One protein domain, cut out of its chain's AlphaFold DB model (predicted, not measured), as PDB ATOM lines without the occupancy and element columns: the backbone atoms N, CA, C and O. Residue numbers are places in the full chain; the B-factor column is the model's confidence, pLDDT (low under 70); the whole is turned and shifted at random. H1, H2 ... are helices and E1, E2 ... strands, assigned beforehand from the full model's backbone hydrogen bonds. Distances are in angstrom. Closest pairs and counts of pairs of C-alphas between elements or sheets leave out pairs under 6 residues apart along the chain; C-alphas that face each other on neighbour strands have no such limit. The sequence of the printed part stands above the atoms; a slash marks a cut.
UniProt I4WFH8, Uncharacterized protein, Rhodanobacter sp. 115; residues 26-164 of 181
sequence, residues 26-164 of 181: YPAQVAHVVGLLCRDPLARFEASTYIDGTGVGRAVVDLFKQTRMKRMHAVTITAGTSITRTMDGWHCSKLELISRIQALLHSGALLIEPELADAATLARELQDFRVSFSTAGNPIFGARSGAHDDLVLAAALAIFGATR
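This is residues 26 to 164 of the 181 residues of an uncharacterized protein of Rhodanobacter sp. 115 (UniProt I4WFH8). A twisted sheet of four strands, E1, E2, E4 and E3, is covered by H2 on one face and by H5 on the other, with H5 near the middle of the domain. H3 packs crosswise on H5, and H4 packs on both; the small hairpin of E6 and E7 sits at one end of the longest axis, and H1 with the link after it at the other. The printed part has 139 residues with five named helices and seven named strands, in the order H1 E1 H2 E2 E3 E4 H3 E5 H4 E6 E7 H5; the larger sheet, E1 E2 E4 E3, is mixed, and the class is mixed, helices and strands. The whole is compact, with a radius of gyration of the C-alphas of 15.6 A, and rounded, with spans of 45 by 36 by 27 A.

H1, residues 26 to 37, begins at C-alpha 26 at (-12.851, -4.320, -55.831) and is 16.5 A long. E1 is residues 49 to 52. H2, residues 57 to 66, is 14.7 A long. E2, residues 72 to 78, is the longest strand at 19.3 A. E3 is residues 83 to 86, and E4, residues 89 to 93, is 13.5 A long. H3, residues 94 to 106, is 18.2 A long and begins at C-alpha 94 at (1.657, -9.828, -38.908). E5 is residues 110 to 112. H4, residues 119 to 128, is 14.3 A long. E6 is residues 131 to 133 and E7 residues 139 to 141. H5, residues 149 to 162, is 19.8 A long and ends at C-alpha 162 at (-8.264, -23.237, -40.129).

In the larger sheet E1 and E3 are the edge strands, and the sheet is only just strongly twisted, with C-alphas up to 4.1 A off its best plane. E1 and E2 are parallel, with N 73 and O 49 2.8 A apart. E2 and E4 are parallel, with N 76 and O 90 2.7 A apart. E4 and E3 form an antiparallel hairpin, with N 84 and O 91 2.8 A apart. E1, H2 and E2 make a strand-helix-strand unit, two parallel neighbour strands with a helix between, and its crossover is right-handed. The sheet and its helices make three layers, with helices on both faces: H2 runs along the strands at a height over the sheet of 9.3 A, and H5, on the opposite face, runs slantwise to them at 9.1 A. H1 is not on the sheet; with residues 26 to 30 alone it touches H2, at a steep tilt of 58 degrees, the closest C-alphas being those of Tyr 26 and Val 60, 6.2 A apart. H3 touches H5 with its residues 97 to 101 alone, about perpendicular at 76 degrees; the closest C-alphas are those of Leu 97 and Ala 156, 5.4 A apart. H4 touches H5 about perpendicular at 89 degrees, by residues 151 to 152 of H5 alone; the closest C-alphas, those of Leu 122 and Val 152, are 6.3 A apart. E5 pairs with no named strand; its closest C-alpha to H3 is that of Leu 110, 5.1 A from that of Leu 104. E6 and E7 form an antiparallel hairpin, with N 140 and O 132 2.7 A apart; the closest C-alphas of H3 and E7, those of Leu 95 and Pro 139, are 7.0 A apart. In H1, H3, H4 and H5 every O i to N i+4 pair is within hydrogen-bond range, and in H2 5 of 6 are.

The two C-alphas farthest apart, those of Asp 40 and Thr 135, are 48.9 A apart. The printed part has no cut. The link from H1 to E1, with 11 residues, is long. The mean pLDDT of the printed part is 84.7; residue 130 and residues 137 to 148 are under 70.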
ATOM      1  N   TYR A  26     -12.452  -3.612 -57.057       91.38
ATOM      2  CA  TYR A  26     -12.851  -4.320 -55.831       91.38
ATOM      3  C   TYR A  26     -14.172  -5.102 -55.960       91.38
ATOM      4  O   TYR A  26     -14.198  -6.255 -55.532       91.38
ATOM      5  N   PRO A  27     -15.243  -4.582 -56.598       93.50
ATOM      6  CA  PRO A  27     -16.449  -5.378 -56.824       93.50
ATOM      7  C   PRO A  27     -16.207  -6.620 -57.693       93.50
ATOM      8  O   PRO A  27     -16.775  -7.674 -57.413       93.50
ATOM      9  N   ALA A  28     -15.347  -6.527 -58.715       94.88
ATOM     10  CA  ALA A  28     -14.998  -7.672 -59.556       94.88
ATOM     11  C   ALA A  28     -14.176  -8.719 -58.786       94.88
ATOM     12  O   ALA A  28     -14.439  -9.912 -58.924       94.88
ATOM     13  N   GLN A  29     -13.253  -8.283 -57.920       93.62
ATOM     14  CA  GLN A  29     -12.512  -9.180 -57.025       93.62
ATOM     15  C   GLN A  29     -13.468  -9.935 -56.088       93.62
ATOM     16  O   GLN A  29     -13.397 -11.158 -55.979       93.62
ATOM     17  N   VAL A  30     -14.410  -9.224 -55.459       93.00
ATOM     18  CA  VAL A  30     -15.419  -9.823 -54.569       93.00
ATOM     19  C   VAL A  30     -16.293 -10.821 -55.325       93.00
ATOM     20  O   VAL A  30     -16.480 -11.940 -54.856       93.00
ATOM     21  N   ALA A  31     -16.787 -10.459 -56.513       94.50
ATOM     22  CA  ALA A  31     -17.594 -11.354 -57.340       94.50
ATOM     23  C   ALA A  31     -16.833 -12.633 -57.728       94.50
ATOM     24  O   ALA A  31     -17.403 -13.723 -57.675       94.50
ATOM     25  N   HIS A  32     -15.545 -12.513 -58.059       95.56
ATOM     26  CA  HIS A  32     -14.680 -13.655 -58.363       95.56
ATOM     27  C   HIS A  32     -14.528 -14.597 -57.164       95.56
ATOM     28  O   HIS A  32     -14.779 -15.796 -57.286       95.56
ATOM     29  N   VAL A  33     -14.203 -14.058 -55.983       93.88
ATOM     30  CA  VAL A  33     -14.057 -14.863 -54.759       93.88
ATOM     31  C   VAL A  33     -15.384 -15.507 -54.351       93.88
ATOM     32  O   VAL A  33     -15.404 -16.685 -54.005       93.88
ATOM     33  N   VAL A  34     -16.509 -14.792 -54.439       93.56
ATOM     34  CA  VAL A  34     -17.840 -15.379 -54.194       93.56
ATOM     35  C   VAL A  34     -18.108 -16.525 -55.170       93.56
ATOM     36  O   VAL A  34     -18.529 -17.601 -54.751       93.56
ATOM     37  N   GLY A  35     -17.800 -16.338 -56.455       94.69
ATOM     38  CA  GLY A  35     -17.932 -17.380 -57.470       94.69
ATOM     39  C   GLY A  35     -17.083 -18.622 -57.190       94.69
ATOM     40  O   GLY A  35     -17.497 -19.724 -57.547       94.69
ATOM     41  N   LEU A  36     -15.924 -18.476 -56.538       93.50
ATOM     42  CA  LEU A  36     -15.109 -19.592 -56.049       93.50
ATOM     43  C   LEU A  36     -15.776 -20.282 -54.849       93.50
ATOM     44  O   LEU A  36     -15.928 -21.501 -54.849       93.50
ATOM     45  N   LEU A  37     -16.201 -19.508 -53.846       92.50
ATOM     46  CA  LEU A  37     -16.806 -20.017 -52.610       92.50
ATOM     47  C   LEU A  37     -18.154 -20.715 -52.843       92.50
ATOM     48  O   LEU A  37     -18.526 -21.595 -52.074       92.50
ATOM     49  N   CYS A  38     -18.868 -20.361 -53.914       93.12
ATOM     50  CA  CYS A  38     -20.109 -21.020 -54.320       93.12
ATOM     51  C   CYS A  38     -19.900 -22.374 -55.025       93.12
ATOM     52  O   CYS A  38     -20.886 -23.038 -55.343       93.12
ATOM     53  N   ARG A  39     -18.658 -22.808 -55.276       93.44
ATOM     54  CA  ARG A  39     -18.365 -24.122 -55.870       93.44
ATOM     55  C   ARG A  39     -18.257 -25.190 -54.792       93.44
ATOM     56  O   ARG A  39     -17.776 -24.936 -53.687       93.44
ATOM     57  N   ASP A  40     -18.628 -26.416 -55.135       89.81
ATOM     58  CA  ASP A  40     -18.342 -27.555 -54.272       89.81
ATOM     59  C   ASP A  40     -16.835 -27.870 -54.243       89.81
ATOM     60  O   ASP A  40     -16.150 -27.719 -55.257       89.81
ATOM     61  N   PRO A  41     -16.295 -28.309 -53.091       91.62
ATOM     62  CA  PRO A  41     -16.999 -28.586 -51.833       91.62
ATOM     63  C   PRO A  41     -17.150 -27.364 -50.897       91.62
ATOM     64  O   PRO A  41     -17.704 -27.503 -49.808       91.62
ATOM     65  N   LEU A  42     -16.649 -26.182 -51.276       92.06
ATOM     66  CA  LEU A  42     -16.602 -24.993 -50.408       92.06
ATOM     67  C   LEU A  42     -17.998 -24.506 -50.004       92.06
ATOM     68  O   LEU A  42     -18.217 -24.183 -48.835       92.06
ATOM     69  N   ALA A  43     -18.940 -24.519 -50.948       90.06
ATOM     70  CA  ALA A  43     -20.331 -24.162 -50.698       90.06
ATOM     71  C   ALA A  43     -20.991 -25.132 -49.713       90.06
ATOM     72  O   ALA A  43     -21.555 -24.705 -48.704       90.06
ATOM     73  N   ARG A  44     -20.868 -26.443 -49.966       90.19
ATOM     74  CA  ARG A  44     -21.440 -27.497 -49.117       90.19
ATOM     75  C   ARG A  44     -20.983 -27.419 -47.661       90.19
ATOM     76  O   ARG A  44     -21.776 -27.712 -46.770       90.19
ATOM     77  N   PHE A  45     -19.722 -27.076 -47.417       88.44
ATOM     78  CA  PHE A  45     -19.165 -27.005 -46.063       88.44
ATOM     79  C   PHE A  45     -19.193 -25.600 -45.452       88.44
ATOM     80  O   PHE A  45     -18.608 -25.409 -44.388       88.44
ATOM     81  N   GLU A  46     -19.858 -24.636 -46.099       88.06
ATOM     82  CA  GLU A  46     -19.896 -23.230 -45.677       88.06
ATOM     83  C   GLU A  46     -18.489 -22.721 -45.292       88.06
ATOM     84  O   GLU A  46     -18.232 -22.344 -44.147       88.06
ATOM     85  N   ALA A  47     -17.539 -22.774 -46.230       89.56
ATOM     86  CA  ALA A  47     -16.138 -22.464 -45.947       89.56
ATOM     87  C   ALA A  47     -15.961 -21.106 -45.228       89.56
ATOM     88  O   ALA A  47     -16.344 -20.052 -45.743       89.56
ATOM     89  N   SER A  48     -15.341 -21.125 -44.040       91.94
ATOM     90  CA  SER A  48     -14.975 -19.893 -43.334       91.94
ATOM     91  C   SER A  48     -13.968 -19.099 -44.162       91.94
ATOM     92  O   SER A  48     -12.945 -19.640 -44.578       91.94
ATOM     93  N   THR A  49     -14.225 -17.808 -44.354       92.00
ATOM     94  CA  THR A  49     -13.357 -16.929 -45.147       92.00
ATOM     95  C   THR A  49     -12.852 -15.784 -44.291       92.00
ATOM     96  O   THR A  49     -13.623 -15.145 -43.575       92.00
ATOM     97  N   TYR A  50     -11.551 -15.530 -44.372       93.56
ATOM     98  CA  TYR A  50     -10.860 -14.501 -43.606       93.56
ATOM     99  C   TYR A  50     -10.298 -13.468 -44.576       93.56
ATOM    100  O   TYR A  50      -9.591 -13.826 -45.513       93.56
ATOM    101  N   ILE A  51     -10.652 -12.204 -44.368       92.31
ATOM    102  CA  ILE A  51     -10.390 -11.110 -45.308       92.31
ATOM    103  C   ILE A  51      -9.514 -10.077 -44.610       92.31
ATOM    104  O   ILE A  51      -9.839  -9.653 -43.499       92.31
ATOM    105  N   ASP A  52      -8.431  -9.655 -45.260       90.56
ATOM    106  CA  ASP A  52      -7.619  -8.545 -44.770       90.56
ATOM    107  C   ASP A  52      -8.420  -7.234 -44.826       90.56
ATOM    108  O   ASP A  52      -8.823  -6.763 -45.890       90.56
ATOM    109  N   GLY A  53      -8.678  -6.661 -43.653       87.25
ATOM    110  CA  GLY A  53      -9.382  -5.396 -43.473       87.25
ATOM    111  C   GLY A  53      -8.457  -4.193 -43.286       87.25
ATOM    112  O   GLY A  53      -8.938  -3.117 -42.930       87.25
ATOM    113  N   THR A  54      -7.144  -4.348 -43.461       83.62
ATOM    114  CA  THR A  54      -6.171  -3.281 -43.191       83.62
ATOM    115  C   THR A  54      -6.136  -2.221 -44.277       83.62
ATOM    116  O   THR A  54      -6.326  -2.501 -45.459       83.62
ATOM    117  N   GLY A  55      -5.882  -0.968 -43.882       79.00
ATOM    118  CA  GLY A  55      -5.772   0.154 -44.815       79.00
ATOM    119  C   GLY A  55      -6.996   0.268 -45.731       79.00
ATOM    120  O   GLY A  55      -8.111   0.505 -45.268       79.00
ATOM    121  N   VAL A  56      -6.784   0.081 -47.037       74.19
ATOM    122  CA  VAL A  56      -7.841   0.109 -48.067       74.19
ATOM    123  C   VAL A  56      -8.741  -1.137 -48.072       74.19
ATOM    124  O   VAL A  56      -9.827  -1.102 -48.651       74.19
ATOM    125  N   GLY A  57      -8.343  -2.217 -47.390       76.25
ATOM    126  CA  GLY A  57      -9.071  -3.487 -47.311       76.25
ATOM    127  C   GLY A  57     -10.439  -3.387 -46.632       76.25
ATOM    128  O   GLY A  57     -11.322  -4.204 -46.889       76.25
ATOM    129  N   ARG A  58     -10.692  -2.334 -45.843       82.00
ATOM    130  CA  ARG A  58     -12.010  -2.089 -45.236       82.00
ATOM    131  C   ARG A  58     -13.125  -1.949 -46.278       82.00
ATOM    132  O   ARG A  58     -14.211  -2.480 -46.070       82.00
ATOM    133  N   ALA A  59     -12.840  -1.320 -47.421       84.81
ATOM    134  CA  ALA A  59     -13.806  -1.209 -48.515       84.81
ATOM    135  C   ALA A  59     -14.154  -2.583 -49.110       84.81
ATOM    136  O   ALA A  59     -15.312  -2.852 -49.423       84.81
ATOM    137  N   VAL A  60     -13.166  -3.477 -49.220       86.38
ATOM    138  CA  VAL A  60     -13.366  -4.854 -49.690       86.38
ATOM    139  C   VAL A  60     -14.212  -5.641 -48.688       86.38
ATOM    140  O   VAL A  60     -15.170  -6.300 -49.081       86.38
ATOM    141  N   VAL A  61     -13.928  -5.511 -47.388       87.75
ATOM    142  CA  VAL A  61     -14.747  -6.103 -46.318       87.75
ATOM    143  C   VAL A  61     -16.198  -5.619 -46.397       87.75
ATOM    144  O   VAL A  61     -17.118  -6.429 -46.297       87.75
ATOM    145  N   ASP A  62     -16.424  -4.323 -46.604       87.94
ATOM    146  CA  ASP A  62     -17.775  -3.763 -46.691       87.94
ATOM    147  C   ASP A  62     -18.528  -4.222 -47.949       87.94
ATOM    148  O   ASP A  62     -19.743  -4.417 -47.894       87.94
ATOM    149  N   LEU A  63     -17.828  -4.475 -49.058       89.50
ATOM    150  CA  LEU A  63     -18.408  -5.131 -50.234       89.50
ATOM    151  C   LEU A  63     -18.764  -6.595 -49.942       89.50
ATOM    152  O   LEU A  63     -19.864  -7.030 -50.278       89.50
ATOM    153  N   PHE A  64     -17.901  -7.351 -49.256       88.56
ATOM    154  CA  PHE A  64     -18.225  -8.719 -48.840       88.56
ATOM    155  C   PHE A  64     -19.418  -8.778 -47.883       88.56
ATOM    156  O   PHE A  64     -20.226  -9.693 -48.002       88.56
ATOM    157  N   LYS A  65     -19.607  -7.796 -46.993       86.56
ATOM    158  CA  LYS A  65     -20.802  -7.723 -46.126       86.56
ATOM    159  C   LYS A  65     -22.112  -7.577 -46.908       86.56
ATOM    160  O   LYS A  65     -23.165  -7.941 -46.396       86.56
ATOM    161  N   GLN A  66     -22.061  -7.040 -48.127       87.44
ATOM    162  CA  GLN A  66     -23.230  -6.941 -49.009       87.44
ATOM    163  C   GLN A  66     -23.534  -8.281 -49.693       87.44
ATOM    164  O   GLN A  66     -24.667  -8.532 -50.109       87.44
ATOM    165  N   THR A  67     -22.542  -9.172 -49.775       81.12
ATOM    166  CA  THR A  67     -22.737 -10.556 -50.201       81.12
ATOM    167  C   THR A  67     -23.369 -11.313 -49.031       81.12
ATOM    168  O   THR A  67     -22.878 -11.252 -47.909       81.12
ATOM    169  N   ARG A  68     -24.472 -12.042 -49.243       82.00
ATOM    170  CA  ARG A  68     -25.149 -12.828 -48.181       82.00
ATOM    171  C   ARG A  68     -24.338 -14.060 -47.724       82.00
ATOM    172  O   ARG A  68     -24.907 -15.040 -47.246       82.00
ATOM    173  N   MET A  69     -23.021 -14.032 -47.914       84.12
ATOM    174  CA  MET A  69     -22.097 -15.094 -47.554       84.12
ATOM    175  C   MET A  69     -21.993 -15.201 -46.036       84.12
ATOM    176  O   MET A  69     -21.794 -14.215 -45.325       84.12
ATOM    177  N   LYS A  70     -22.130 -16.423 -45.529       83.81
ATOM    178  CA  LYS A  70     -21.971 -16.722 -44.105       83.81
ATOM    179  C   LYS A  70     -20.497 -16.951 -43.773       83.81
ATOM    180  O   LYS A  70     -19.706 -17.256 -44.654       83.81
ATOM    181  N   ARG A  71     -20.144 -16.870 -42.485       87.50
ATOM    182  CA  ARG A  71     -18.804 -17.224 -41.965       87.50
ATOM    183  C   ARG A  71     -17.663 -16.403 -42.591       87.50
ATOM    184  O   ARG A  71     -16.554 -16.896 -42.791       87.50
ATOM    185  N   MET A  72     -17.957 -15.135 -42.886       89.38
ATOM    186  CA  MET A  72     -16.972 -14.128 -43.279       89.38
ATOM    187  C   MET A  72     -16.389 -13.466 -42.031       89.38
ATOM    188  O   MET A  72     -17.127 -13.032 -41.146       89.38
ATOM    189  N   HIS A  73     -15.066 -13.359 -41.971       91.25
ATOM    190  CA  HIS A  73     -14.340 -12.795 -40.842       91.25
ATOM    191  C   HIS A  73     -13.357 -11.732 -41.336       91.25
ATOM    192  O   HIS A  73     -12.414 -12.037 -42.062       91.25
ATOM    193  N   ALA A  74     -13.548 -10.481 -40.924       92.56
ATOM    194  CA  ALA A  74     -12.555  -9.441 -41.164       92.56
ATOM    195  C   ALA A  74     -11.361  -9.621 -40.214       92.56
ATOM    196  O   ALA A  74     -11.540  -9.934 -39.032       92.56
ATOM    197  N   VAL A  75     -10.150  -9.412 -40.724       92.00
ATOM    198  CA  VAL A  75      -8.909  -9.442 -39.950       92.00
ATOM    199  C   VAL A  75      -8.154  -8.137 -40.160       92.00
ATOM    200  O   VAL A  75      -7.702  -7.832 -41.257       92.00
ATOM    201  N   THR A  76      -7.994  -7.372 -39.090       91.00
ATOM    202  CA  THR A  76      -7.171  -6.167 -39.036       91.00
ATOM    203  C   THR A  76      -5.779  -6.537 -38.537       91.00
ATOM    204  O   THR A  76      -5.591  -6.923 -37.381       91.00
ATOM    205  N   ILE A  77      -4.781  -6.408 -39.400       89.06
ATOM    206  CA  ILE A  77      -3.376  -6.612 -39.056       89.06
ATOM    207  C   ILE A  77      -2.845  -5.382 -38.321       89.06
ATOM    208  O   ILE A  77      -2.999  -4.244 -38.760       89.06
ATOM    209  N   THR A  78      -2.213  -5.619 -37.181       86.06
ATOM    210  CA  THR A  78      -1.677  -4.595 -36.285       86.06
ATOM    211  C   THR A  78      -0.164  -4.752 -36.133       86.06
ATOM    212  O   THR A  78       0.398  -5.814 -36.409       86.06
ATOM    213  N   ALA A  79       0.509  -3.694 -35.677       74.62
ATOM    214  CA  ALA A  79       1.954  -3.701 -35.422       74.62
ATOM    215  C   ALA A  79       2.355  -4.391 -34.101       74.62
ATOM    216  O   ALA A  79       3.544  -4.499 -33.809       74.62
ATOM    217  N   GLY A  80       1.380  -4.816 -33.287       72.25
ATOM    218  CA  GLY A  80       1.623  -5.442 -31.988       72.25
ATOM    219  C   GLY A  80       2.084  -6.895 -32.100       72.25
ATOM    220  O   GLY A  80       2.581  -7.333 -33.132       72.25
ATOM    221  N   THR A  81       1.881  -7.669 -31.036       70.56
ATOM    222  CA  THR A  81       2.229  -9.103 -30.978       70.56
ATOM    223  C   THR A  81       1.051  -9.991 -30.578       70.56
ATOM    224  O   THR A  81       1.204 -11.201 -30.480       70.56
ATOM    225  N   SER A  82      -0.138  -9.425 -30.372       77.25
ATOM    226  CA  SER A  82      -1.298 -10.147 -29.848       77.25
ATOM    227  C   SER A  82      -2.339 -10.488 -30.919       77.25
ATOM    228  O   SER A  82      -2.358  -9.936 -32.023       77.25
ATOM    229  N   ILE A  83      -3.219 -11.426 -30.561       87.06
ATOM    230  CA  ILE A  83      -4.450 -11.754 -31.281       87.06
ATOM    231  C   ILE A  83      -5.624 -11.405 -30.368       87.06
ATOM    232  O   ILE A  83      -5.734 -11.955 -29.273       87.06
ATOM    233  N   THR A  84      -6.529 -10.556 -30.843       88.94
ATOM    234  CA  THR A  84      -7.708 -10.108 -30.097       88.94
ATOM    235  C   THR A  84      -8.952 -10.254 -30.963       88.94
ATOM    236  O   THR A  84      -8.952  -9.860 -32.128       88.94
ATOM    237  N   ARG A  85     -10.035 -10.802 -30.403       88.19
ATOM    238  CA  ARG A  85     -11.353 -10.789 -31.052       88.19
ATOM    239  C   ARG A  85     -12.072  -9.488 -30.703       88.19
ATOM    240  O   ARG A  85     -12.119  -9.114 -29.535       88.19
ATOM    241  N   THR A  86     -12.616  -8.808 -31.703       84.44
ATOM    242  CA  THR A  86     -13.396  -7.573 -31.560       84.44
ATOM    243  C   THR A  86     -14.826  -7.794 -32.056       84.44
ATOM    244  O   THR A  86     -15.156  -8.866 -32.567       84.44
ATOM    245  N   MET A  87     -15.696  -6.792 -31.896       80.81
ATOM    246  CA  MET A  87     -17.059  -6.846 -32.448       80.81
ATOM    247  C   MET A  87     -17.055  -6.918 -33.981       80.81
ATOM    248  O   MET A  87     -17.890  -7.601 -34.565       80.81
ATOM    249  N   ASP A  88     -16.083  -6.261 -34.615       78.56
ATOM    250  CA  ASP A  88     -16.001  -6.123 -36.072       78.56
ATOM    251  C   ASP A  88     -15.117  -7.187 -36.745       78.56
ATOM    252  O   ASP A  88     -14.989  -7.192 -37.969       78.56
ATOM    253  N   GLY A  89     -14.496  -8.089 -35.974       87.44
ATOM    254  CA  GLY A  89     -13.643  -9.151 -36.506       87.44
ATOM    255  C   GLY A  89     -12.475  -9.517 -35.593       87.44
ATOM    256  O   GLY A  89     -12.622  -9.668 -34.381       87.44
ATOM    257  N   TRP A  90     -11.301  -9.707 -36.189       92.12
ATOM    258  CA  TRP A  90     -10.070 -10.065 -35.489       92.12
ATOM    259  C   TRP A  90      -9.025  -8.977 -35.639       92.12
ATOM    260  O   TRP A  90      -8.852  -8.423 -36.714       92.12
ATOM    261  N   HIS A  91      -8.283  -8.706 -34.576       91.38
ATOM    262  CA  HIS A  91      -7.048  -7.939 -34.629       91.38
ATOM    263  C   HIS A  91      -5.897  -8.916 -34.420       91.38
ATOM    264  O   HIS A  91      -5.875  -9.621 -33.415       91.38
ATOM    265  N   CYS A  92      -4.973  -9.002 -35.369       90.38
ATOM    266  CA  CYS A  92      -3.843  -9.933 -35.307       90.38
ATOM    267  C   CYS A  92      -2.556  -9.203 -35.656       90.38
ATOM    268  O   CYS A  92      -2.575  -8.276 -36.455       90.38
ATOM    269  N   SER A  93      -1.422  -9.604 -35.099       88.62
ATOM    270  CA  SER A  93      -0.145  -9.104 -35.600       88.62
ATOM    271  C   SER A  93       0.282  -9.837 -36.871       88.62
ATOM    272  O   SER A  93       0.000 -11.026 -37.034       88.62
ATOM    273  N   LYS A  94       1.020  -9.154 -37.759       86.38
ATOM    274  CA  LYS A  94       1.657  -9.828 -38.908       86.38
ATOM    275  C   LYS A  94       2.606 -10.927 -38.420       86.38
ATOM    276  O   LYS A  94       2.646 -12.005 -39.000       86.38
ATOM    277  N   LEU A  95       3.305 -10.676 -37.310       84.56
ATOM    278  CA  LEU A  95       4.215 -11.635 -36.690       84.56
ATOM    279  C   LEU A  95       3.504 -12.939 -36.323       84.56
ATOM    280  O   LEU A  95       3.984 -14.005 -36.685       84.56
ATOM    281  N   GLU A  96       2.357 -12.864 -35.649       88.00
ATOM    282  CA  GLU A  96       1.573 -14.042 -35.266       88.00
ATOM    283  C   GLU A  96       1.067 -14.833 -36.471       88.00
ATOM    284  O   GLU A  96       1.165 -16.061 -36.488       88.00
ATOM    285  N   LEU A  97       0.544 -14.143 -37.491       90.31
ATOM    286  CA  LEU A  97       0.043 -14.796 -38.703       90.31
ATOM    287  C   LEU A  97       1.154 -15.594 -39.393       90.31
ATOM    288  O   LEU A  97       0.969 -16.774 -39.696       90.31
ATOM    289  N   ILE A  98       2.320 -14.972 -39.581       88.62
ATOM    290  CA  ILE A  98       3.443 -15.605 -40.273       88.62
ATOM    291  C   ILE A  98       4.101 -16.695 -39.421       88.62
ATOM    292  O   ILE A  98       4.358 -17.791 -39.918       88.62
ATOM    293  N   SER A  99       4.300 -16.449 -38.126       87.50
ATOM    294  CA  SER A  99       4.923 -17.435 -37.229       87.50
ATOM    295  C   SER A  99       4.105 -18.728 -37.173       87.50
ATOM    296  O   SER A  99       4.655 -19.829 -37.141       87.50
ATOM    297  N   ARG A 100       2.774 -18.611 -37.218       90.81
ATOM    298  CA  ARG A 100       1.855 -19.751 -37.202       90.81
ATOM    299  C   ARG A 100       1.962 -20.612 -38.455       90.81
ATOM    300  O   ARG A 100       2.053 -21.833 -38.341       90.81
ATOM    301  N   ILE A 101       1.959 -20.001 -39.640       91.56
ATOM    302  CA  ILE A 101       2.100 -20.749 -40.896       91.56
ATOM    303  C   ILE A 101       3.505 -21.357 -41.034       91.56
ATOM    304  O   ILE A 101       3.619 -22.514 -41.437       91.56
ATOM    305  N   GLN A 102       4.559 -20.652 -40.605       89.19
ATOM    306  CA  GLN A 102       5.929 -21.180 -40.578       89.19
ATOM    307  C   GLN A 102       6.064 -22.402 -39.662       89.19
ATOM    308  O   GLN A 102       6.680 -23.393 -40.050       89.19
ATOM    309  N   ALA A 103       5.452 -22.374 -38.474       90.06
ATOM    310  CA  ALA A 103       5.470 -23.511 -37.554       90.06
ATOM    311  C   ALA A 103       4.803 -24.762 -38.158       90.06
ATOM    312  O   ALA A 103       5.311 -25.879 -38.009       90.06
ATOM    313  N   LEU A 104       3.690 -24.595 -38.883       92.12
ATOM    314  CA  LEU A 104       3.038 -25.709 -39.579       92.12
ATOM    315  C   LEU A 104       3.864 -26.219 -40.761       92.12
ATOM    316  O   LEU A 104       3.931 -27.426 -40.977       92.12
ATOM    317  N   LEU A 105       4.517 -25.322 -41.501       90.00
ATOM    318  CA  LEU A 105       5.402 -25.702 -42.600       90.00
ATOM    319  C   LEU A 105       6.611 -26.499 -42.088       90.00
ATOM    320  O   LEU A 105       6.912 -27.565 -42.616       90.00
ATOM    321  N   HIS A 106       7.262 -26.031 -41.019       87.94
ATOM    322  CA  HIS A 106       8.436 -26.687 -40.438       87.94
ATOM    323  C   HIS A 106       8.114 -28.062 -39.838       87.94
ATOM    324  O   HIS A 106       8.911 -28.988 -39.946       87.94
ATOM    325  N   SER A 107       6.932 -28.216 -39.235       90.00
ATOM    326  CA  SER A 107       6.480 -29.498 -38.677       90.00
ATOM    327  C   SER A 107       5.947 -30.486 -39.724       90.00
ATOM    328  O   SER A 107       5.606 -31.612 -39.368       90.00
ATOM    329  N   GLY A 108       5.843 -30.087 -40.998       90.06
ATOM    330  CA  GLY A 108       5.225 -30.894 -42.057       90.06
ATOM    331  C   GLY A 108       3.699 -31.013 -41.949       90.06
ATOM    332  O   GLY A 108       3.090 -31.809 -42.662       90.06
ATOM    333  N   ALA A 109       3.064 -30.227 -41.073       93.12
ATOM    334  CA  ALA A 109       1.611 -30.183 -40.902       93.12
ATOM    335  C   ALA A 109       0.908 -29.288 -41.939       93.12
ATOM    336  O   ALA A 109      -0.320 -29.317 -42.040       93.12
ATOM    337  N   LEU A 110       1.661 -28.499 -42.710       94.38
ATOM    338  CA  LEU A 110       1.182 -27.749 -43.867       94.38
ATOM    339  C   LEU A 110       1.759 -28.332 -45.155       94.38
ATOM    340  O   LEU A 110       2.975 -28.392 -45.322       94.38
ATOM    341  N   LEU A 111       0.878 -28.687 -46.085       94.38
ATOM    342  CA  LEU A 111       1.230 -29.122 -47.431       94.38
ATOM    343  C   LEU A 111       0.734 -28.090 -48.447       94.38
ATOM    344  O   LEU A 111      -0.407 -27.628 -48.372       94.38
ATOM    345  N   ILE A 112       1.586 -27.740 -49.402       94.50
ATOM    346  CA  ILE A 112       1.254 -26.861 -50.524       94.50
ATOM    347  C   ILE A 112       1.246 -27.742 -51.767       94.50
ATOM    348  O   ILE A 112       2.247 -28.407 -52.033       94.50
ATOM    349  N   GLU A 113       0.123 -27.799 -52.487       95.00
ATOM    350  CA  GLU A 113       0.030 -28.645 -53.679       95.00
ATOM    351  C   GLU A 113       1.039 -28.155 -54.740       95.00
ATOM    352  O   GLU A 113       1.028 -26.970 -55.090       95.00
ATOM    353  N   PRO A 114       1.932 -29.027 -55.247       91.81
ATOM    354  CA  PRO A 114       3.075 -28.611 -56.065       91.81
ATOM    355  C   PRO A 114       2.683 -28.113 -57.461       91.81
ATOM    356  O   PRO A 114       3.474 -27.437 -58.111       91.81
ATOM    357  N   GLU A 115       1.473 -28.437 -57.918       94.00
ATOM    358  CA  GLU A 115       0.944 -28.043 -59.228       94.00
ATOM    359  C   GLU A 115       0.441 -26.591 -59.265       94.00
ATOM    360  O   GLU A 115       0.152 -26.066 -60.340       94.00
ATOM    361  N   LEU A 116       0.332 -25.915 -58.113       94.25
ATOM    362  CA  LEU A 116      -0.079 -24.511 -58.084       94.25
ATOM    363  C   LEU A 116       1.038 -23.629 -58.649       94.25
ATOM    364  O   LEU A 116       2.196 -23.753 -58.251       94.25
ATOM    365  N   ALA A 117       0.671 -22.686 -59.520       90.62
ATOM    366  CA  ALA A 117       1.619 -21.821 -60.227       90.62
ATOM    367  C   ALA A 117       2.612 -21.104 -59.290       90.62
ATOM    368  O   ALA A 117       3.794 -20.989 -59.604       90.62
ATOM    369  N   ASP A 118       2.143 -20.673 -58.117       89.38
ATOM    370  CA  ASP A 118       2.938 -19.964 -57.112       89.38
ATOM    371  C   ASP A 118       3.397 -20.864 -55.939       89.38
ATOM    372  O   ASP A 118       3.908 -20.350 -54.945       89.38
ATOM    373  N   ALA A 119       3.256 -22.199 -56.011       91.06
ATOM    374  CA  ALA A 119       3.576 -23.109 -54.897       91.06
ATOM    375  C   ALA A 119       5.030 -22.986 -54.420       91.06
ATOM    376  O   ALA A 119       5.295 -22.768 -53.236       91.06
ATOM    377  N   ALA A 120       5.978 -23.118 -55.352       88.38
ATOM    378  CA  ALA A 120       7.406 -23.057 -55.049       88.38
ATOM    379  C   ALA A 120       7.824 -21.667 -54.542       88.38
ATOM    380  O   ALA A 120       8.677 -21.555 -53.661       88.38
ATOM    381  N   THR A 121       7.200 -20.618 -55.084       88.50
ATOM    382  CA  THR A 121       7.408 -19.224 -54.680       88.50
ATOM    383  C   THR A 121       6.934 -19.002 -53.244       88.50
ATOM    384  O   THR A 121       7.729 -18.582 -52.406       88.50
ATOM    385  N   LEU A 122       5.698 -19.400 -52.922       88.06
ATOM    386  CA  LEU A 122       5.134 -19.305 -51.574       88.06
ATOM    387  C   LEU A 122       5.974 -20.078 -50.546       88.06
ATOM    388  O   LEU A 122       6.264 -19.562 -49.468       88.06
ATOM    389  N   ALA A 123       6.382 -21.309 -50.872       87.00
ATOM    390  CA  ALA A 123       7.200 -22.127 -49.979       87.00
ATOM    391  C   ALA A 123       8.551 -21.462 -49.671       87.00
ATOM    392  O   ALA A 123       8.957 -21.407 -48.511       87.00
ATOM    393  N   ARG A 124       9.220 -20.921 -50.699       84.75
ATOM    394  CA  ARG A 124      10.494 -20.210 -50.548       84.75
ATOM    395  C   ARG A 124      10.333 -18.953 -49.703       84.75
ATOM    396  O   ARG A 124      11.098 -18.739 -48.776       84.75
ATOM    397  N   GLU A 125       9.309 -18.152 -49.972       84.00
ATOM    398  CA  GLU A 125       9.065 -16.915 -49.228       84.00
ATOM    399  C   GLU A 125       8.769 -17.160 -47.759       84.00
ATOM    400  O   GLU A 125       9.298 -16.455 -46.904       84.00
ATOM    401  N   LEU A 126       7.973 -18.183 -47.448       83.69
ATOM    402  CA  LEU A 126       7.708 -18.571 -46.067       83.69
ATOM    403  C   LEU A 126       8.974 -19.064 -45.352       83.69
ATOM    404  O   LEU A 126       9.119 -18.812 -44.157       83.69
ATOM    405  N   GLN A 127       9.890 -19.739 -46.053       79.81
ATOM    406  CA  GLN A 127      11.183 -20.165 -45.498       79.81
ATOM    407  C   GLN A 127      12.148 -18.989 -45.291       79.81
ATOM    408  O   GLN A 127      12.846 -18.935 -44.278       79.81
ATOM    409  N   ASP A 128      12.161 -18.037 -46.222       77.38
ATOM    410  CA  ASP A 128      13.058 -16.878 -46.209       77.38
ATOM    411  C   ASP A 128      12.544 -15.727 -45.334       77.38
ATOM    412  O   ASP A 128      13.278 -14.770 -45.064       77.38
ATOM    413  N   PHE A 129      11.297 -15.799 -44.863       73.25
ATOM    414  CA  PHE A 129      10.706 -14.761 -44.033       73.25
ATOM    415  C   PHE A 129      11.428 -14.659 -42.683       73.25
ATOM    416  O   PHE A 129      11.247 -15.478 -41.778       73.25
ATOM    417  N   ARG A 130      12.242 -13.609 -42.544       69.69
ATOM    418  CA  ARG A 130      12.976 -13.280 -41.318       69.69
ATOM    419  C   ARG A 130      12.353 -12.085 -40.614       69.69
ATOM    420  O   ARG A 130      12.077 -11.049 -41.223       69.69
ATOM    421  N   VAL A 131      12.186 -12.236 -39.305       70.56
ATOM    422  CA  VAL A 131      11.745 -11.177 -38.400       70.56
ATOM    423  C   VAL A 131      12.975 -10.615 -37.703       70.56
ATOM    424  O   VAL A 131      13.698 -11.336 -37.022       70.56
ATOM    425  N   SER A 132      13.194  -9.322 -37.872       70.56
ATOM    426  CA  SER A 132      14.080  -8.517 -37.038       70.56
ATOM    427  C   SER A 132      13.236  -7.761 -36.011       70.56
ATOM    428  O   SER A 132      12.018  -7.699 -36.133       70.56
ATOM    429  N   PHE A 133      13.855  -7.152 -35.005       70.19
ATOM    430  CA  PHE A 133      13.150  -6.301 -34.044       70.19
ATOM    431  C   PHE A 133      13.784  -4.915 -34.030       70.19
ATOM    432  O   PHE A 133      15.003  -4.778 -34.136       70.19
ATOM    433  N   SER A 134      12.951  -3.881 -33.941       72.94
ATOM    434  CA  SER A 134      13.408  -2.510 -33.760       72.94
ATOM    435  C   SER A 134      13.999  -2.326 -32.364       72.94
ATOM    436  O   SER A 134      13.767  -3.123 -31.455       72.94
ATOM    437  N   THR A 135      14.710  -1.219 -32.161       71.81
ATOM    438  CA  THR A 135      15.195  -0.806 -30.834       71.81
ATOM    439  C   THR A 135      14.066  -0.624 -29.814       71.81
ATOM    440  O   THR A 135      14.294  -0.784 -28.621       71.81
ATOM    441  N   ALA A 136      12.842  -0.340 -30.274       75.62
ATOM    442  CA  ALA A 136      11.640  -0.241 -29.445       75.62
ATOM    443  C   ALA A 136      10.937  -1.598 -29.212       75.62
ATOM    444  O   ALA A 136       9.855  -1.629 -28.635       75.62
ATOM    445  N   GLY A 137      11.513  -2.708 -29.688       66.88
ATOM    446  CA  GLY A 137      10.958  -4.057 -29.541       66.88
ATOM    447  C   GLY A 137       9.852  -4.416 -30.538       66.88
ATOM    448  O   GLY A 137       9.261  -5.487 -30.426       66.88
ATOM    449  N   ASN A 138       9.574  -3.564 -31.529       68.62
ATOM    450  CA  ASN A 138       8.553  -3.850 -32.540       68.62
ATOM    451  C   ASN A 138       9.127  -4.747 -33.646       68.62
ATOM    452  O   ASN A 138      10.238  -4.482 -34.110       68.62
ATOM    453  N   PRO A 139       8.395  -5.771 -34.116       66.81
ATOM    454  CA  PRO A 139       8.869  -6.620 -35.202       66.81
ATOM    455  C   PRO A 139       9.018  -5.825 -36.510       66.81
ATOM    456  O   PRO A 139       8.125  -5.086 -36.925       66.81
ATOM    457  N   ILE A 140      10.158  -6.007 -37.167       68.00
ATOM    458  CA  ILE A 140      10.513  -5.501 -38.492       68.00
ATOM    459  C   ILE A 140      10.630  -6.710 -39.414       68.00
ATOM    460  O   ILE A 140      11.430  -7.612 -39.181       68.00
ATOM    461  N   PHE A 141       9.857  -6.730 -40.489       68.25
ATOM    462  CA  PHE A 141       9.847  -7.854 -41.421       68.25
ATOM    463  C   PHE A 141      10.857  -7.610 -42.546       68.25
ATOM    464  O   PHE A 141      10.766  -6.610 -43.252       68.25
ATOM    465  N   GLY A 142      11.838  -8.507 -42.688       53.97
ATOM    466  CA  GLY A 142      12.995  -8.357 -43.581       53.97
ATOM    467  C   GLY A 142      12.758  -8.727 -45.049       53.97
ATOM    468  O   GLY A 142      13.726  -8.938 -45.779       53.97
ATOM    469  N   ALA A 143      11.510  -8.837 -45.502       47.53
ATOM    470  CA  ALA A 143      11.223  -9.120 -46.903       47.53
ATOM    471  C   ALA A 143      11.397  -7.845 -47.740       47.53
ATOM    472  O   ALA A 143      10.884  -6.784 -47.380       47.53
ATOM    473  N   ARG A 144      12.106  -7.948 -48.873       45.88
ATOM    474  CA  ARG A 144      12.064  -6.938 -49.942       45.88
ATOM    475  C   ARG A 144      10.592  -6.690 -50.274       45.88
ATOM    476  O   ARG A 144       9.944  -7.551 -50.858       45.88
ATOM    477  N   SER A 145      10.062  -5.557 -49.825       39.62
ATOM    478  CA  SER A 145       8.638  -5.263 -49.907       39.62
ATOM    479  C   SER A 145       8.143  -5.328 -51.350       39.62
ATOM    480  O   SER A 145       8.705  -4.674 -52.227       39.62
ATOM    481  N   GLY A 146       7.051  -6.061 -51.573       52.06
ATOM    482  CA  GLY A 146       6.044  -5.635 -52.545       52.06
ATOM    483  C   GLY A 146       5.510  -6.684 -53.513       52.06
ATOM    484  O   GLY A 146       4.331  -6.628 -53.826       52.06
ATOM    485  N   ALA A 147       6.310  -7.637 -53.999       48.94
ATOM    486  CA  ALA A 147       5.839  -8.483 -55.108       48.94
ATOM    487  C   ALA A 147       4.970  -9.671 -54.659       48.94
ATOM    488  O   ALA A 147       4.061 -10.087 -55.382       48.94
ATOM    489  N   HIS A 148       5.237 -10.233 -53.479       56.03
ATOM    490  CA  HIS A 148       4.656 -11.524 -53.108       56.03
ATOM    491  C   HIS A 148       4.068 -11.622 -51.693       56.03
ATOM    492  O   HIS A 148       3.441 -12.631 -51.369       56.03
ATOM    493  N   ASP A 149       4.159 -10.544 -50.910       73.75
ATOM    494  CA  ASP A 149       3.588 -10.447 -49.560       73.75
ATOM    495  C   ASP A 149       2.094 -10.817 -49.518       73.75
ATOM    496  O   ASP A 149       1.644 -11.412 -48.540       73.75
ATOM    497  N   ASP A 150       1.341 -10.533 -50.584       81.31
ATOM    498  CA  ASP A 150      -0.101 -10.782 -50.636       81.31
ATOM    499  C   ASP A 150      -0.453 -12.276 -50.585       81.31
ATOM    500  O   ASP A 150      -1.383 -12.661 -49.878       81.31
ATOM    501  N   LEU A 151       0.297 -13.145 -51.280       88.31
ATOM    502  CA  LEU A 151       0.033 -14.592 -51.263       88.31
ATOM    503  C   LEU A 151       0.417 -15.214 -49.926       88.31
ATOM    504  O   LEU A 151      -0.322 -16.042 -49.389       88.31
ATOM    505  N   VAL A 152       1.556 -14.792 -49.377       88.94
ATOM    506  CA  VAL A 152       2.003 -15.190 -48.042       88.94
ATOM    507  C   VAL A 152       0.950 -14.807 -47.007       88.94
ATOM    508  O   VAL A 152       0.572 -15.627 -46.167       88.94
ATOM    509  N   LEU A 153       0.436 -13.580 -47.085       89.44
ATOM    510  CA  LEU A 153      -0.558 -13.086 -46.150       89.44
ATOM    511  C   LEU A 153      -1.916 -13.776 -46.325       89.44
ATOM    512  O   LEU A 153      -2.518 -14.176 -45.330       89.44
ATOM    513  N   ALA A 154      -2.370 -13.990 -47.562       92.81
ATOM    514  CA  ALA A 154      -3.593 -14.736 -47.852       92.81
ATOM    515  C   ALA A 154      -3.523 -16.170 -47.298       92.81
ATOM    516  O   ALA A 154      -4.448 -16.625 -46.617       92.81
ATOM    517  N   ALA A 155      -2.399 -16.865 -47.508       94.38
ATOM    518  CA  ALA A 155      -2.165 -18.191 -46.946       94.38
ATOM    519  C   ALA A 155      -2.150 -18.161 -45.408       94.38
ATOM    520  O   ALA A 155      -2.770 -19.008 -44.759       94.38
ATOM    521  N   ALA A 156      -1.495 -17.166 -44.808       93.75
ATOM    522  CA  ALA A 156      -1.433 -17.018 -43.358       93.75
ATOM    523  C   ALA A 156      -2.814 -16.748 -42.733       93.75
ATOM    524  O   ALA A 156      -3.126 -17.313 -41.685       93.75
ATOM    525  N   LEU A 157      -3.672 -15.954 -43.385       94.44
ATOM    526  CA  LEU A 157      -5.058 -15.718 -42.961       94.44
ATOM    527  C   LEU A 157      -5.914 -16.987 -43.051       94.44
ATOM    528  O   LEU A 157      -6.650 -17.301 -42.112       94.44
ATOM    529  N   ALA A 158      -5.785 -17.754 -44.137       94.44
ATOM    530  CA  ALA A 158      -6.483 -19.031 -44.284       94.44
ATOM    531  C   ALA A 158      -6.086 -20.022 -43.175       94.44
ATOM    532  O   ALA A 158      -6.944 -20.654 -42.556       94.44
ATOM    533  N   ILE A 159      -4.791 -20.106 -42.860       94.69
ATOM    534  CA  ILE A 159      -4.263 -20.946 -41.778       94.69
ATOM    535  C   ILE A 159      -4.674 -20.439 -40.396       94.69
ATOM    536  O   ILE A 159      -5.013 -21.236 -39.517       94.69
ATOM    537  N   PHE A 160      -4.684 -19.125 -40.187       93.12
ATOM    538  CA  PHE A 160      -5.196 -18.525 -38.961       93.12
ATOM    539  C   PHE A 160      -6.638 -18.964 -38.693       93.12
ATOM    540  O   PHE A 160      -6.949 -19.373 -37.575       93.12
ATOM    541  N   GLY A 161      -7.485 -18.961 -39.722       91.50
ATOM    542  CA  GLY A 161      -8.841 -19.482 -39.633       91.50
ATOM    543  C   GLY A 161      -8.901 -20.984 -39.372       91.50
ATOM    544  O   GLY A 161      -9.532 -21.427 -38.416       91.50
ATOM    545  N   ALA A 162      -8.202 -21.777 -40.186       90.06
ATOM    546  CA  ALA A 162      -8.264 -23.237 -40.129       90.06
ATOM    547  C   ALA A 162      -7.749 -23.818 -38.798       90.06
ATOM    548  O   ALA A 162      -8.274 -24.814 -38.307       90.06
ATOM    549  N   THR A 163      -6.746 -23.183 -38.189       88.12
ATOM    550  CA  THR A 163      -6.190 -23.600 -36.886       88.12
ATOM    551  C   THR A 163      -7.030 -23.156 -35.694       88.12
ATOM    552  O   THR A 163      -6.809 -23.613 -34.573       88.12
ATOM    553  N   ARG A 164      -8.003 -22.270 -35.919       75.19
ATOM    554  CA  ARG A 164      -8.957 -21.798 -34.918       75.19
ATOM    555  C   ARG A 164     -10.322 -22.361 -35.274       75.19
ATOM    556  O   ARG A 164     -11.256 -21.629 -35.586       75.19
TER     557      ARG A 164